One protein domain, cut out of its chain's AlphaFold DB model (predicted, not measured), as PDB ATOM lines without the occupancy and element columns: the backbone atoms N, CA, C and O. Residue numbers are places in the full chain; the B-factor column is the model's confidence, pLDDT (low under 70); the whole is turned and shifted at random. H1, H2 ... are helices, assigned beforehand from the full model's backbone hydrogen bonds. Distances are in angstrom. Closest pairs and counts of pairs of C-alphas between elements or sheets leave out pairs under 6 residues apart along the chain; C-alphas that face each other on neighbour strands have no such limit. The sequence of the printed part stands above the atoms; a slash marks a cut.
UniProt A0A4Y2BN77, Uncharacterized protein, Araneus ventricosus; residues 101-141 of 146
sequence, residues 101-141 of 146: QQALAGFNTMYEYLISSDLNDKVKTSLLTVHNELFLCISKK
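What this domain is: This is residues 101 to 141 of the 146 residues of an uncharacterized protein of Araneus ventricosus (UniProt A0A4Y2BN77). A flat helical hairpin: H1 runs one way, a tight loop turns the chain, and the longer H2 folds back beside it. The loop end, residues 116 to 122, and the tail, residues 136 to 141, stick out at opposite ends. The printed part has 41 residues with two named helices, H1 then H2, and no named strand; the class is all helix. It is only just loose, close to compact, with a radius of gyration of the C-alphas of 11.2 A, and spans 36 by 19 by 6 A.

How they stand to each other: H1, residues 101 to 115, and H2, residues 121 to 139, form a helical hairpin at a shallow tilt of 12 degrees, opposite ways. They only just touch, with 3 pairs of C-alphas within 8 A, H2 with residues 127 to 134 alone; the closest C-alphas are those of Tyr 111 and Leu 127, 7.6 A apart. In H1 every O i to N i+4 pair is within hydrogen-bond range; in H2, 14 of 15.

Where its parts are: H1 begins at C-alpha 101 (53.504, -26.224, -35.416) and measures 20.7 A. H2 measures 27.2 A and ends at C-alpha 139 (44.388, -25.217, -46.236).

The domain as a whole: The C-alphas farthest apart, of Asp 118 and Lys 141, are 35.8 A apart. The printed part has no cut, and its one link, H1 to H2, is tight. Confidence is low, under 70, at residues 138 to 141.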
ATOM      1  N   GLN A 101      53.289 -25.192 -36.434       89.00
ATOM      2  CA  GLN A 101      53.504 -26.224 -35.416       89.00
ATOM      3  C   GLN A 101      53.619 -25.622 -34.011       89.00
ATOM      4  O   GLN A 101      53.065 -26.181 -33.069       89.00
ATOM      5  N   GLN A 102      54.291 -24.474 -33.873       90.31
ATOM      6  CA  GLN A 102      54.395 -23.755 -32.601       90.31
ATOM      7  C   GLN A 102      53.032 -23.216 -32.146       90.31
ATOM      8  O   GLN A 102      52.673 -23.362 -30.979       90.31
ATOM      9  N   ALA A 103      52.245 -22.655 -33.068       90.50
ATOM     10  CA  ALA A 103      50.893 -22.183 -32.782       90.50
ATOM     11  C   ALA A 103      49.950 -23.334 -32.383       90.50
ATOM     12  O   ALA A 103      49.208 -23.208 -31.410       90.50
ATOM     13  N   LEU A 104      50.012 -24.469 -33.086       91.25
ATOM     14  CA  LEU A 104      49.208 -25.657 -32.787       91.25
ATOM     15  C   LEU A 104      49.580 -26.277 -31.438       91.25
ATOM     16  O   LEU A 104      48.694 -26.614 -30.660       91.25
ATOM     17  N   ALA A 105      50.875 -26.394 -31.138       92.19
ATOM     18  CA  ALA A 105      51.337 -26.891 -29.846       92.19
ATOM     19  C   ALA A 105      50.841 -25.996 -28.698       92.19
ATOM     20  O   ALA A 105      50.267 -26.502 -27.738       92.19
ATOM     21  N   GLY A 106      50.976 -24.670 -28.834       93.81
ATOM     22  CA  GLY A 106      50.478 -23.717 -27.839       93.81
ATOM     23  C   GLY A 106      48.956 -23.765 -27.667       93.81
ATOM     24  O   GLY A 106      48.459 -23.723 -26.541       93.81
ATOM     25  N   PHE A 107      48.211 -23.911 -28.767       92.94
ATOM     26  CA  PHE A 107      46.761 -24.091 -28.717       92.94
ATOM     27  C   PHE A 107      46.375 -25.389 -27.997       92.94
ATOM     28  O   PHE A 107      45.507 -25.352 -27.132       92.94
ATOM     29  N   ASN A 108      47.037 -26.512 -28.290       91.81
ATOM     30  CA  ASN A 108      46.760 -27.798 -27.641       91.81
ATOM     31  C   ASN A 108      47.033 -27.753 -26.134       91.81
ATOM     32  O   ASN A 108      46.205 -28.217 -25.356       91.81
ATOM     33  N   THR A 109      48.129 -27.122 -25.704       94.69
ATOM     34  CA  THR A 109      48.412 -26.927 -24.273       94.69
ATOM     35  C   THR A 109      47.304 -26.132 -23.579       94.69
ATOM     36  O   THR A 109      46.849 -26.501 -22.498       94.69
ATOM     37  N   MET A 110      46.829 -25.053 -24.209       93.62
ATOM     38  CA  MET A 110      45.706 -24.270 -23.690       93.62
ATOM     39  C   MET A 110      44.411 -25.099 -23.659       93.62
ATOM     40  O   MET A 110      43.683 -25.070 -22.671       93.62
ATOM     41  N   TYR A 111      44.137 -25.842 -24.729       90.50
ATOM     42  CA  TYR A 111      42.953 -26.681 -24.902       90.50
ATOM     43  C   TYR A 111      42.851 -27.758 -23.817       90.50
ATOM     44  O   TYR A 111      41.804 -27.895 -23.184       90.50
ATOM     45  N   GLU A 112      43.947 -28.471 -23.553       90.38
ATOM     46  CA  GLU A 112      44.032 -29.501 -22.512       90.38
ATOM     47  C   GLU A 112      43.784 -28.927 -21.112       90.38
ATOM     48  O   GLU A 112      43.006 -29.488 -20.334       90.38
ATOM     49  N   TYR A 113      44.385 -27.774 -20.803       91.81
ATOM     50  CA  TYR A 113      44.164 -27.087 -19.530       91.81
ATOM     51  C   TYR A 113      42.701 -26.663 -19.354       91.81
ATOM     52  O   TYR A 113      42.082 -26.896 -18.313       91.81
ATOM     53  N   LEU A 114      42.132 -26.061 -20.396       89.12
ATOM     54  CA  LEU A 114      40.771 -25.549 -20.391       89.12
ATOM     55  C   LEU A 114      39.743 -26.681 -20.253       89.12
ATOM     56  O   LEU A 114      38.813 -26.551 -19.465       89.12
ATOM     57  N   ILE A 115      39.924 -27.812 -20.935       85.56
ATOM     58  CA  ILE A 115      39.004 -28.963 -20.848       85.56
ATOM     59  C   ILE A 115      39.123 -29.733 -19.541       85.56
ATOM     60  O   ILE A 115      38.157 -30.359 -19.110       85.56
ATOM     61  N   SER A 116      40.275 -29.649 -18.878       86.75
ATOM     62  CA  SER A 116      40.430 -30.156 -17.514       86.75
ATOM     63  C   SER A 116      39.604 -29.354 -16.494       86.75
ATOM     64  O   SER A 116      39.449 -29.788 -15.355       86.75
ATOM     65  N   SER A 117      39.069 -28.194 -16.891       86.06
ATOM     66  CA  SER A 117      38.175 -27.354 -16.092       86.06
ATOM     67  C   SER A 117      36.707 -27.559 -16.494       86.06
ATOM     68  O   SER A 117      36.401 -27.909 -17.634       86.06
ATOM     69  N   ASP A 118      35.771 -27.291 -15.579       88.12
ATOM     70  CA  ASP A 118      34.335 -27.371 -15.879       88.12
ATOM     71  C   ASP A 118      33.875 -26.163 -16.716       88.12
ATOM     72  O   ASP A 118      33.489 -25.107 -16.206       88.12
ATOM     73  N   LEU A 119      34.008 -26.291 -18.037       88.50
ATOM     74  CA  LEU A 119      33.635 -25.259 -19.001       88.50
ATOM     75  C   LEU A 119      32.174 -25.368 -19.429       88.50
ATOM     76  O   LEU A 119      31.677 -26.448 -19.762       88.50
ATOM     77  N   ASN A 120      31.526 -24.212 -19.586       91.19
ATOM     78  CA  ASN A 120      30.218 -24.147 -20.231       91.19
ATOM     79  C   ASN A 120      30.298 -24.496 -21.735       91.19
ATOM     80  O   ASN A 120      31.329 -24.322 -22.394       91.19
ATOM     81  N   ASP A 121      29.172 -24.930 -22.302       90.12
ATOM     82  CA  ASP A 121      29.097 -25.406 -23.691       90.12
ATOM     83  C   ASP A 121      29.372 -24.322 -24.739       90.12
ATOM     84  O   ASP A 121      29.888 -24.604 -25.823       90.12
ATOM     85  N   LYS A 122      29.104 -23.055 -24.406       92.69
ATOM     86  CA  LYS A 122      29.424 -21.916 -25.274       92.69
ATOM     87  C   LYS A 122      30.937 -21.740 -25.418       92.69
ATOM     88  O   LYS A 122      31.417 -21.473 -26.520       92.69
ATOM     89  N   VAL A 123      31.696 -21.919 -24.334       89.19
ATOM     90  CA  VAL A 123      33.165 -21.858 -24.355       89.19
ATOM     91  C   VAL A 123      33.732 -23.055 -25.112       89.19
ATOM     92  O   VAL A 123      34.577 -22.860 -25.981       89.19
ATOM     93  N   LYS A 124      33.203 -24.265 -24.882       88.88
ATOM     94  CA  LYS A 124      33.585 -25.472 -25.641       88.88
ATOM     95  C   LYS A 124      33.373 -25.290 -27.149       88.88
ATOM     96  O   LYS A 124      34.264 -25.586 -27.941       88.88
ATOM     97  N   THR A 125      32.228 -24.730 -27.541       91.69
ATOM     98  CA  THR A 125      31.911 -24.452 -28.952       91.69
ATOM     99  C   THR A 125      32.856 -23.409 -29.548       91.69
ATOM    100  O   THR A 125      33.369 -23.602 -30.644       91.69
ATOM    101  N   SER A 126      33.140 -22.332 -28.811       92.94
ATOM    102  CA  SER A 126      34.056 -21.274 -29.266       92.94
ATOM    103  C   SER A 126      35.478 -21.808 -29.465       92.94
ATOM    104  O   SER A 126      36.140 -21.474 -30.445       92.94
ATOM    105  N   LEU A 127      35.932 -22.682 -28.565       91.50
ATOM    106  CA  LEU A 127      37.246 -23.311 -28.636       91.50
ATOM    107  C   LEU A 127      37.369 -24.223 -29.870       91.50
ATOM    108  O   LEU A 127      38.372 -24.172 -30.580       91.50
ATOM    109  N   LEU A 128      36.312 -24.980 -30.183       90.06
ATOM    110  CA  LEU A 128      36.228 -25.782 -31.405       90.06
ATOM    111  C   LEU A 128      36.254 -24.912 -32.675       90.06
ATOM    112  O   LEU A 128      36.905 -25.274 -33.654       90.06
ATOM    113  N   THR A 129      35.590 -23.752 -32.666       94.06
ATOM    114  CA  THR A 129      35.640 -22.803 -33.788       94.06
ATOM    115  C   THR A 129      37.061 -22.299 -34.035       94.06
ATOM    116  O   THR A 129      37.520 -22.332 -35.174       94.06
ATOM    117  N   VAL A 130      37.787 -21.896 -32.985       91.69
ATOM    118  CA  VAL A 130      39.180 -21.433 -33.114       91.69
ATOM    119  C   VAL A 130      40.092 -22.547 -33.627       91.69
ATOM    120  O   VAL A 130      40.916 -22.302 -34.506       91.69
ATOM    121  N   HIS A 131      39.915 -23.778 -33.138       90.06
ATOM    122  CA  HIS A 131      40.652 -24.940 -33.635       90.06
ATOM    123  C   HIS A 131      40.427 -25.149 -35.141       90.06
ATOM    124  O   HIS A 131      41.381 -25.315 -35.897       90.06
ATOM    125  N   ASN A 132      39.179 -25.080 -35.610       88.88
ATOM    126  CA  ASN A 132      38.866 -25.250 -37.031       88.88
ATOM    127  C   ASN A 132      39.471 -24.138 -37.899       88.88
ATOM    128  O   ASN A 132      40.043 -24.429 -38.948       88.88
ATOM    129  N   GLU A 133      39.410 -22.883 -37.452       89.19
ATOM    130  CA  GLU A 133      40.034 -21.760 -38.164       89.19
ATOM    131  C   GLU A 133      41.560 -21.902 -38.243       89.19
ATOM    132  O   GLU A 133      42.149 -21.661 -39.299       89.19
ATOM    133  N   LEU A 134      42.204 -22.388 -37.175       88.06
ATOM    134  CA  LEU A 134      43.642 -22.664 -37.163       88.06
ATOM    135  C   LEU A 134      44.034 -23.675 -38.257       88.06
ATOM    136  O   LEU A 134      45.042 -23.488 -38.940       88.06
ATOM    137  N   PHE A 135      43.218 -24.707 -38.489       84.12
ATOM    138  CA  PHE A 135      43.422 -25.667 -39.582       84.12
ATOM    139  C   PHE A 135      43.120 -25.078 -40.968       84.12
ATOM    140  O   PHE A 135      43.822 -25.386 -41.937       84.12
ATOM    141  N   LEU A 136      42.127 -24.191 -41.081       84.75
ATOM    142  CA  LEU A 136      41.819 -23.492 -42.334       84.75
ATOM    143  C   LEU A 136      42.943 -22.541 -42.772       84.75
ATOM    144  O   LEU A 136      43.149 -22.338 -43.972       84.75
ATOM    145  N   CYS A 137      43.722 -21.999 -41.834       76.94
ATOM    146  CA  CYS A 137      44.922 -21.225 -42.156       76.94
ATOM    147  C   CYS A 137      45.983 -22.045 -42.912       76.94
ATOM    148  O   CYS A 137      46.744 -21.474 -43.693       76.94
ATOM    149  N   ILE A 138      46.021 -23.372 -42.739       69.75
ATOM    150  CA  ILE A 138      46.920 -24.258 -43.495       69.75
ATOM    151  C   ILE A 138      46.346 -24.555 -44.883       69.75
ATOM    152  O   ILE A 138      47.086 -24.538 -45.864       69.75
ATOM    153  N   SER A 139      45.038 -24.827 -44.975       62.72
ATOM    154  CA  SER A 139      44.388 -25.217 -46.236       62.72
ATOM    155  C   SER A 139      44.260 -24.057 -47.224       62.72
ATOM    156  O   SER A 139      44.210 -24.281 -48.430       62.72
ATOM    157  N   LYS A 140      44.275 -22.813 -46.730       56.84
ATOM    158  CA  LYS A 140      44.335 -21.595 -47.548       56.84
ATOM    159  C   LYS A 140      45.741 -21.243 -48.044       56.84
ATOM    160  O   LYS A 140      45.882 -20.209 -48.698       56.84
ATOM    161  N   LYS A 141      46.779 -22.058 -47.795       48.88
ATOM    162  CA  LYS A 141      48.033 -21.898 -48.546       48.88
ATOM    163  C   LYS A 141      47.709 -22.115 -50.029       48.88
ATOM    164  O   LYS A 141      47.302 -23.222 -50.377       48.88
TER     165      LYS A 141